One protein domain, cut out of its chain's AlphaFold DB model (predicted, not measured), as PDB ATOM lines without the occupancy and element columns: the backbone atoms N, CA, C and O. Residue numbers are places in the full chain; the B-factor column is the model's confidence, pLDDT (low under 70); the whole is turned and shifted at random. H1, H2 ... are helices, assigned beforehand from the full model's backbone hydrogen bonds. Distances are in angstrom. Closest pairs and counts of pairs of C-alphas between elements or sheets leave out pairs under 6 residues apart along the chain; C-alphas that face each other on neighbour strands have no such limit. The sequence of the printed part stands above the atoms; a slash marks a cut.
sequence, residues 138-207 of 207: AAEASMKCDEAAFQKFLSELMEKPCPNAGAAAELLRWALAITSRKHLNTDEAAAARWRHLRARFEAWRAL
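This is residues 138 to 207 of the 207 residues of an uncharacterized protein of Georhizobium profundi (UniProt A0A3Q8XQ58). H1, H2 and H3 make a crossed cluster, and the longest helix, H5, runs along one side, from short H4 to H2. The printed part has 70 residues with five named helices, H1 to H5 in order, and no named strand: all helix. It is compact, radius of gyration of the C-alphas 11.1 A, spanning 30 by 24 by 19 A.

Find C-alpha 138 at (-28.957, -49.599, 28.328), where H1, residues 138 to 146, begins. H2 is residues 148 to 158, H3 165 to 175, H4 183 to 186. H5, residues 188 to 205, runs 25.5 A to C-alpha 205 at (-17.658, -45.802, 46.010).

H3 touches H1, closest at C-alphas 146 and 165, 5.0 A, and H2, closest at C-alphas 151 and 168, 5.7 A. H5 touches H2 with residues 201 to 205 alone, closest at C-alphas 153 and 201, 6.8 A. Every O i to N i+4 pair is within hydrogen-bond range in H2, H3 and H5, 4 of 5 in H1.

The printed part has no cut and no long link; pLDDT is under 70 at residues 189 and 207.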
ATOM      1  N   ALA A 138     -29.269 -50.784  29.124       90.19
ATOM      2  CA  ALA A 138     -28.957 -49.599  28.328       90.19
ATOM      3  C   ALA A 138     -29.442 -48.296  28.995       90.19
ATOM      4  O   ALA A 138     -28.727 -47.288  28.981       90.19
ATOM      5  N   ALA A 139     -30.649 -48.313  29.568       90.88
ATOM      6  CA  ALA A 139     -31.204 -47.176  30.299       90.88
ATOM      7  C   ALA A 139     -30.437 -46.938  31.605       90.88
ATOM      8  O   ALA A 139     -30.013 -45.815  31.866       90.88
ATOM      9  N   GLU A 140     -30.163 -48.002  32.361       93.06
ATOM     10  CA  GLU A 140     -29.364 -47.932  33.588       93.06
ATOM     11  C   GLU A 140     -27.966 -47.345  33.329       93.06
ATOM     12  O   GLU A 140     -27.545 -46.399  33.992       93.06
ATOM     13  N   ALA A 141     -27.268 -47.855  32.313       92.50
ATOM     14  CA  ALA A 141     -25.972 -47.348  31.879       92.50
ATOM     15  C   ALA A 141     -26.022 -45.871  31.474       92.50
ATOM     16  O   ALA A 141     -25.056 -45.141  31.675       92.50
ATOM     17  N   SER A 142     -27.139 -45.423  30.896       92.25
ATOM     18  CA  SER A 142     -27.314 -44.016  30.534       92.25
ATOM     19  C   SER A 142     -27.441 -43.137  31.769       92.25
ATOM     20  O   SER A 142     -26.697 -42.171  31.875       92.25
ATOM     21  N   MET A 143     -28.277 -43.535  32.730       92.69
ATOM     22  CA  MET A 143     -28.422 -42.822  34.003       92.69
ATOM     23  C   MET A 143     -27.098 -42.753  34.773       92.69
ATOM     24  O   MET A 143     -26.744 -41.708  35.307       92.69
ATOM     25  N   LYS A 144     -26.320 -43.842  34.777       92.88
ATOM     26  CA  LYS A 144     -25.002 -43.881  35.429       92.88
ATOM     27  C   LYS A 144     -24.012 -42.901  34.799       92.88
ATOM     28  O   LYS A 144     -23.273 -42.257  35.531       92.88
ATOM     29  N   CYS A 145     -24.005 -42.735  33.474       94.75
ATOM     30  CA  CYS A 145     -23.142 -41.752  32.805       94.75
ATOM     31  C   CYS A 145     -23.416 -40.299  33.232       94.75
ATOM     32  O   CYS A 145     -22.504 -39.474  33.148       94.75
ATOM     33  N   ASP A 146     -24.623 -39.991  33.707       94.69
ATOM     34  CA  ASP A 146     -24.979 -38.664  34.217       94.69
ATOM     35  C   ASP A 146     -24.507 -38.441  35.671       94.69
ATOM     36  O   ASP A 146     -24.424 -37.302  36.131       94.69
ATOM     37  N   GLU A 147     -24.132 -39.499  36.403       95.81
ATOM     38  CA  GLU A 147     -23.630 -39.394  37.777       95.81
ATOM     39  C   GLU A 147     -22.169 -38.903  37.808       95.81
ATOM     40  O   GLU A 147     -21.257 -39.582  37.332       95.81
ATOM     41  N   ALA A 148     -21.902 -37.775  38.476       95.25
ATOM     42  CA  ALA A 148     -20.543 -37.230  38.624       95.25
ATOM     43  C   ALA A 148     -19.553 -38.222  39.273       95.25
ATOM     44  O   ALA A 148     -18.388 -38.303  38.884       95.25
ATOM     45  N   ALA A 149     -20.019 -39.030  40.231       94.56
ATOM     46  CA  ALA A 149     -19.205 -40.075  40.854       94.56
ATOM     47  C   ALA A 149     -18.783 -41.156  39.844       94.56
ATOM     48  O   ALA A 149     -17.640 -41.604  39.856       94.56
ATOM     49  N   PHE A 150     -19.688 -41.548  38.945       96.31
ATOM     50  CA  PHE A 150     -19.398 -42.537  37.910       96.31
ATOM     51  C   PHE A 150     -18.461 -41.976  36.836       96.31
ATOM     52  O   PHE A 150     -17.571 -42.679  36.363       96.31
ATOM     53  N   GLN A 151     -18.603 -40.691  36.497       95.75
ATOM     54  CA  GLN A 151     -17.677 -39.979  35.612       95.75
ATOM     55  C   GLN A 151     -16.252 -39.957  36.182       95.75
ATOM     56  O   GLN A 151     -15.301 -40.274  35.466       95.75
ATOM     57  N   LYS A 152     -16.101 -39.652  37.478       94.44
ATOM     58  CA  LYS A 152     -14.806 -39.702  38.175       94.44
ATOM     59  C   LYS A 152     -14.219 -41.116  38.168       94.44
ATOM     60  O   LYS A 152     -13.074 -41.289  37.764       94.44
ATOM     61  N   PHE A 153     -15.022 -42.120  38.513       95.56
ATOM     62  CA  PHE A 153     -14.607 -43.523  38.467       95.56
ATOM     63  C   PHE A 153     -14.117 -43.950  37.075       95.56
ATOM     64  O   PHE A 153     -13.055 -44.555  36.956       95.56
ATOM     65  N   LEU A 154     -14.857 -43.625  36.009       91.56
ATOM     66  CA  LEU A 154     -14.441 -43.938  34.639       91.56
ATOM     67  C   LEU A 154     -13.171 -43.189  34.236       91.56
ATOM     68  O   LEU A 154     -12.359 -43.739  33.495       91.56
ATOM     69  N   SER A 155     -12.998 -41.954  34.714       91.69
ATOM     70  CA  SER A 155     -11.792 -41.170  34.458       91.69
ATOM     71  C   SER A 155     -10.552 -41.826  35.062       91.69
ATOM     72  O   SER A 155      -9.551 -41.975  34.365       91.69
ATOM     73  N   GLU A 156     -10.646 -42.282  36.313       91.75
ATOM     74  CA  GLU A 156      -9.577 -43.014  37.003       91.75
ATOM     75  C   GLU A 156      -9.322 -44.379  36.353       91.75
ATOM     76  O   GLU A 156      -8.178 -44.743  36.103       91.75
ATOM     77  N   LEU A 157     -10.385 -45.113  36.011       86.06
ATOM     78  CA  LEU A 157     -10.290 -46.428  35.378       86.06
ATOM     79  C   LEU A 157      -9.594 -46.387  34.010       86.06
ATOM     80  O   LEU A 157      -8.895 -47.330  33.650       86.06
ATOM     81  N   MET A 158      -9.853 -45.335  33.234       84.56
ATOM     82  CA  MET A 158      -9.383 -45.202  31.853       84.56
ATOM     83  C   MET A 158      -8.179 -44.269  31.712       84.56
ATOM     84  O   MET A 158      -7.733 -44.064  30.582       84.56
ATOM     85  N   GLU A 159      -7.709 -43.670  32.812       90.06
ATOM     86  CA  GLU A 159      -6.656 -42.642  32.842       90.06
ATOM     87  C   GLU A 159      -6.905 -41.508  31.828       90.06
ATOM     88  O   GLU A 159      -5.998 -40.991  31.172       90.06
ATOM     89  N   LYS A 160      -8.179 -41.133  31.655       84.50
ATOM     90  CA  LYS A 160      -8.630 -40.138  30.670       84.50
ATOM     91  C   LYS A 160      -9.603 -39.145  31.296       84.50
ATOM     92  O   LYS A 160     -10.448 -39.556  32.088       84.50
ATOM     93  N   PRO A 161      -9.575 -37.857  30.919       86.88
ATOM     94  CA  PRO A 161     -10.566 -36.893  31.392       86.88
ATOM     95  C   PRO A 161     -11.999 -37.282  30.993       86.88
ATOM     96  O   PRO A 161     -12.259 -37.613  29.836       86.88
ATOM     97  N   CYS A 162     -12.939 -37.184  31.936       91.31
ATOM     98  CA  CYS A 162     -14.368 -37.426  31.715       91.31
ATOM     99  C   CYS A 162     -15.203 -36.191  32.118       91.31
ATOM    100  O   CYS A 162     -15.837 -36.200  33.171       91.31
ATOM    101  N   PRO A 163     -15.190 -35.102  31.324       85.62
ATOM    102  CA  PRO A 163     -15.763 -33.815  31.735       85.62
ATOM    103  C   PRO A 163     -17.298 -33.755  31.742       85.62
ATOM    104  O   PRO A 163     -17.861 -32.805  32.275       85.62
ATOM    105  N   ASN A 164     -17.987 -34.698  31.095       92.06
ATOM    106  CA  ASN A 164     -19.446 -34.704  30.989       92.06
ATOM    107  C   ASN A 164     -19.991 -36.108  30.677       92.06
ATOM    108  O   ASN A 164     -19.238 -37.039  30.378       92.06
ATOM    109  N   ALA A 165     -21.319 -36.238  30.679       90.69
ATOM    110  CA  ALA A 165     -22.019 -37.488  30.394       90.69
ATOM    111  C   ALA A 165     -21.749 -38.056  28.989       90.69
ATOM    112  O   ALA A 165     -21.741 -39.274  28.801       90.69
ATOM    113  N   GLY A 166     -21.483 -37.197  27.998       87.00
ATOM    114  CA  GLY A 166     -21.102 -37.622  26.650       87.00
ATOM    115  C   GLY A 166     -19.755 -38.344  26.645       87.00
ATOM    116  O   GLY A 166     -19.653 -39.461  26.137       87.00
ATOM    117  N   ALA A 167     -18.747 -37.756  27.295       86.94
ATOM    118  CA  ALA A 167     -17.441 -38.384  27.487       86.94
ATOM    119  C   ALA A 167     -17.548 -39.681  28.306       86.94
ATOM    120  O   ALA A 167     -16.926 -40.683  27.958       86.94
ATOM    121  N   ALA A 168     -18.405 -39.703  29.332       91.62
ATOM    122  CA  ALA A 168     -18.678 -40.900  30.123       91.62
ATOM    123  C   ALA A 168     -19.274 -42.025  29.274       91.62
ATOM    124  O   ALA A 168     -18.891 -43.183  29.418       91.62
ATOM    125  N   ALA A 169     -20.188 -41.695  28.358       91.25
ATOM    126  CA  ALA A 169     -20.791 -42.666  27.457       91.25
ATOM    127  C   ALA A 169     -19.783 -43.238  26.446       91.25
ATOM    128  O   ALA A 169     -19.897 -44.414  26.097       91.25
ATOM    129  N   GLU A 170     -18.809 -42.446  25.984       87.38
ATOM    130  CA  GLU A 170     -17.695 -42.936  25.157       87.38
ATOM    131  C   GLU A 170     -16.768 -43.855  25.959       87.38
ATOM    132  O   GLU A 170     -16.527 -44.992  25.552       87.38
ATOM    133  N   LEU A 171     -16.304 -43.414  27.135       86.00
ATOM    134  CA  LEU A 171     -15.434 -44.219  27.999       86.00
ATOM    135  C   LEU A 171     -16.106 -45.526  28.430       86.00
ATOM    136  O   LEU A 171     -15.465 -46.573  28.421       86.00
ATOM    137  N   LEU A 172     -17.407 -45.495  28.727       90.44
ATOM    138  CA  LEU A 172     -18.192 -46.689  29.028       90.44
ATOM    139  C   LEU A 172     -18.215 -47.668  27.849       90.44
ATOM    140  O   LEU A 172     -18.051 -48.874  28.032       90.44
ATOM    141  N   ARG A 173     -18.415 -47.161  26.629       89.44
ATOM    142  CA  ARG A 173     -18.424 -47.979  25.409       89.44
ATOM    143  C   ARG A 173     -17.073 -48.640  25.161       89.44
ATOM    144  O   ARG A 173     -17.031 -49.826  24.836       89.44
ATOM    145  N   TRP A 174     -15.988 -47.913  25.413       82.81
ATOM    146  CA  TRP A 174     -14.629 -48.449  25.362       82.81
ATOM    147  C   TRP A 174     -14.402 -49.512  26.443       82.81
ATOM    148  O   TRP A 174     -13.982 -50.620  26.119       82.81
ATOM    149  N   ALA A 175     -14.753 -49.221  27.699       83.38
ATOM    150  CA  ALA A 175     -14.587 -50.136  28.832       83.38
ATOM    151  C   ALA A 175     -15.359 -51.456  28.655       83.38
ATOM    152  O   ALA A 175     -14.914 -52.510  29.105       83.38
ATOM    153  N   LEU A 176     -16.514 -51.413  27.987       84.38
ATOM    154  CA  LEU A 176     -17.357 -52.585  27.739       84.38
ATOM    155  C   LEU A 176     -17.142 -53.223  26.359       84.38
ATOM    156  O   LEU A 176     -17.792 -54.231  26.062       84.38
ATOM    157  N   ALA A 177     -16.256 -52.665  25.529       84.19
ATOM    158  CA  ALA A 177     -16.043 -53.064  24.137       84.19
ATOM    159  C   ALA A 177     -17.361 -53.166  23.336       84.19
ATOM    160  O   ALA A 177     -17.624 -54.163  22.661       84.19
ATOM    161  N   ILE A 178     -18.221 -52.146  23.443       84.31
ATOM    162  CA  ILE A 178     -19.493 -52.045  22.709       84.31
ATOM    163  C   ILE A 178     -19.566 -50.727  21.940       84.31
ATOM    164  O   ILE A 178     -19.086 -49.697  22.396       84.31
ATOM    165  N   THR A 179     -20.230 -50.728  20.789       74.50
ATOM    166  CA  THR A 179     -20.445 -49.511  19.985       74.50
ATOM    167  C   THR A 179     -21.733 -48.779  20.357       74.50
ATOM    168  O   THR A 179     -21.856 -47.582  20.115       74.50
ATOM    169  N   SER A 180     -22.685 -49.474  20.987       82.94
ATOM    170  CA  SER A 180     -23.968 -48.927  21.417       82.94
ATOM    171  C   SER A 180     -24.370 -49.485  22.775       82.94
ATOM    172  O   SER A 180     -24.307 -50.691  23.002       82.94
ATOM    173  N   ARG A 181     -24.879 -48.619  23.661       84.69
ATOM    174  CA  ARG A 181     -25.452 -49.034  24.956       84.69
ATOM    175  C   ARG A 181     -26.641 -49.985  24.787       84.69
ATOM    176  O   ARG A 181     -26.895 -50.779  25.683       84.69
ATOM    177  N   LYS A 182     -27.324 -49.970  23.632       86.00
ATOM    178  CA  LYS A 182     -28.408 -50.921  23.326       86.00
ATOM    179  C   LYS A 182     -27.935 -52.379  23.355       86.00
ATOM    180  O   LYS A 182     -28.730 -53.239  23.713       86.00
ATOM    181  N   HIS A 183     -26.654 -52.643  23.062       77.75
ATOM    182  CA  HIS A 183     -26.090 -53.998  23.111       77.75
ATOM    183  C   HIS A 183     -26.182 -54.610  24.508       77.75
ATOM    184  O   HIS A 183     -26.288 -55.821  24.624       77.75
ATOM    185  N   LEU A 184     -26.218 -53.796  25.569       85.62
ATOM    186  CA  LEU A 184     -26.367 -54.300  26.932       85.62
ATOM    187  C   LEU A 184     -27.680 -55.062  27.144       85.62
ATOM    188  O   LEU A 184     -27.736 -55.915  28.016       85.62
ATOM    189  N   ASN A 185     -28.719 -54.772  26.357       87.38
ATOM    190  CA  ASN A 185     -30.013 -55.443  26.474       87.38
ATOM    191  C   ASN A 185     -30.119 -56.701  25.605       87.38
ATOM    192  O   ASN A 185     -31.013 -57.510  25.824       87.38
ATOM    193  N   THR A 186     -29.268 -56.833  24.588       75.25
ATOM    194  CA  THR A 186     -29.405 -57.860  23.543       75.25
ATOM    195  C   THR A 186     -28.241 -58.848  23.509       75.25
ATOM    196  O   THR A 186     -28.398 -59.940  22.978       75.25
ATOM    197  N   ASP A 187     -27.080 -58.478  24.052       78.00
ATOM    198  CA  ASP A 187     -25.882 -59.311  24.148       78.00
ATOM    199  C   ASP A 187     -25.582 -59.614  25.624       78.00
ATOM    200  O   ASP A 187     -25.165 -58.740  26.390       78.00
ATOM    201  N   GLU A 188     -25.763 -60.874  26.025       80.38
ATOM    202  CA  GLU A 188     -25.512 -61.318  27.401       80.38
ATOM    203  C   GLU A 188     -24.035 -61.171  27.799       80.38
ATOM    204  O   GLU A 188     -23.734 -60.885  28.959       80.38
ATOM    205  N   ALA A 189     -23.091 -61.285  26.859       68.94
ATOM    206  CA  ALA A 189     -21.681 -61.054  27.161       68.94
ATOM    207  C   ALA A 189     -21.422 -59.571  27.473       68.94
ATOM    208  O   ALA A 189     -20.652 -59.253  28.386       68.94
ATOM    209  N   ALA A 190     -22.075 -58.654  26.754       74.44
ATOM    210  CA  ALA A 190     -22.038 -57.226  27.062       74.44
ATOM    211  C   ALA A 190     -22.725 -56.912  28.402       74.44
ATOM    212  O   ALA A 190     -22.173 -56.161  29.211       74.44
ATOM    213  N   ALA A 191     -23.870 -57.540  28.682       81.19
ATOM    214  CA  ALA A 191     -24.564 -57.429  29.962       81.19
ATOM    215  C   ALA A 191     -23.710 -57.937  31.139       81.19
ATOM    216  O   ALA A 191     -23.683 -57.320  32.204       81.19
ATOM    217  N   ALA A 192     -22.970 -59.036  30.960       77.88
ATOM    218  CA  ALA A 192     -22.051 -59.564  31.966       77.88
ATOM    219  C   ALA A 192     -20.907 -58.582  32.270       77.88
ATOM    220  O   ALA A 192     -20.624 -58.311  33.440       77.88
ATOM    221  N   ARG A 193     -20.300 -57.982  31.232       86.31
ATOM    222  CA  ARG A 193     -19.275 -56.934  31.406       86.31
ATOM    223  C   ARG A 193     -19.838 -55.703  32.118       86.31
ATOM    224  O   ARG A 193     -19.186 -55.183  33.020       86.31
ATOM    225  N   TRP A 194     -21.058 -55.278  31.777       91.69
ATOM    226  CA  TRP A 194     -21.750 -54.186  32.471       91.69
ATOM    227  C   TRP A 194     -21.933 -54.475  33.962       91.69
ATOM    228  O   TRP A 194     -21.540 -53.665  34.800       91.69
ATOM    229  N   ARG A 195     -22.466 -55.653  34.308       89.19
ATOM    230  CA  ARG A 195     -22.667 -56.061  35.706       89.19
ATOM    231  C   ARG A 195     -21.358 -56.066  36.497       89.19
ATOM    232  O   ARG A 195     -21.339 -55.589  37.630       89.19
ATOM    233  N   HIS A 196     -20.273 -56.555  35.896       84.75
ATOM    234  CA  HIS A 196     -18.949 -56.556  36.520       84.75
ATOM    235  C   HIS A 196     -18.406 -55.135  36.741       84.75
ATOM    236  O   HIS A 196     -17.964 -54.809  37.842       84.75
ATOM    237  N   LEU A 197     -18.497 -54.262  35.731       89.62
ATOM    238  CA  LEU A 197     -18.078 -52.862  35.843       89.62
ATOM    239  C   LEU A 197     -18.876 -52.118  36.923       89.62
ATOM    240  O   LEU A 197     -18.297 -51.384  37.722       89.62
ATOM    241  N   ARG A 198     -20.192 -52.348  36.986       93.12
ATOM    242  CA  ARG A 198     -21.068 -51.769  38.008       93.12
ATOM    243  C   ARG A 198     -20.683 -52.228  39.414       93.12
ATOM    244  O   ARG A 198     -20.602 -51.403  40.311       93.12
ATOM    245  N   ALA A 199     -20.393 -53.516  39.610       85.12
ATOM    246  CA  ALA A 199     -19.926 -54.020  40.904       85.12
ATOM    247  C   ALA A 199     -18.603 -53.363  41.330       85.12
ATOM    248  O   ALA A 199     -18.445 -52.974  42.484       85.12
ATOM    249  N   ARG A 200     -17.676 -53.178  40.383       89.69
ATOM    250  CA  ARG A 200     -16.406 -52.484  40.625       89.69
ATOM    251  C   ARG A 200     -16.605 -51.005  40.977       89.69
ATOM    252  O   ARG A 200     -15.897 -50.498  41.838       89.69
ATOM    253  N   PHE A 201     -17.574 -50.337  40.350       93.81
ATOM    254  CA  PHE A 201     -17.947 -48.965  40.693       93.81
ATOM    255  C   PHE A 201     -18.496 -48.847  42.119       93.81
ATOM    256  O   PHE A 201     -18.056 -47.980  42.868       93.81
ATOM    257  N   GLU A 202     -19.421 -49.723  42.515       92.50
ATOM    258  CA  GLU A 202     -19.976 -49.676  43.875       92.50
ATOM    259  C   GLU A 202     -18.911 -50.015  44.932       92.50
ATOM    260  O   GLU A 202     -18.875 -49.384  45.984       92.50
ATOM    261  N   ALA A 203     -17.980 -50.934  44.634       91.56
ATOM    262  CA  ALA A 203     -16.828 -51.196  45.500       91.56
ATOM    263  C   ALA A 203     -15.899 -49.975  45.624       91.56
ATOM    264  O   ALA A 203     -15.444 -49.666  46.719       91.56
ATOM    265  N   TRP A 204     -15.650 -49.259  44.522       94.19
ATOM    266  CA  TRP A 204     -14.866 -48.021  44.530       94.19
ATOM    267  C   TRP A 204     -15.549 -46.901  45.321       94.19
ATOM    268  O   TRP A 204     -14.880 -46.151  46.016       94.19
ATOM    269  N   ARG A 205     -16.882 -46.804  45.262       90.25
ATOM    270  CA  ARG A 205     -17.658 -45.802  46.010       90.25
ATOM    271  C   ARG A 205     -17.637 -46.038  47.528       90.25
ATOM    272  O   ARG A 205     -17.923 -45.114  48.281       90.25
ATOM    273  N   ALA A 206     -17.347 -47.263  47.964       82.88
ATOM    274  CA  ALA A 206     -17.240 -47.627  49.375       82.88
ATOM    275  C   ALA A 206     -15.842 -47.372  49.983       82.88
ATOM    276  O   ALA A 206     -15.667 -47.628  51.175       82.88
ATOM    277  N   LEU A 207     -14.872 -46.909  49.179       69.56
ATOM    278  CA  LEU A 207     -13.537 -46.468  49.610       69.56
ATOM    279  C   LEU A 207     -13.561 -45.003  50.064       69.56
ATOM    280  O   LEU A 207     -12.832 -44.700  51.032       69.56
TER     281      LEU A 207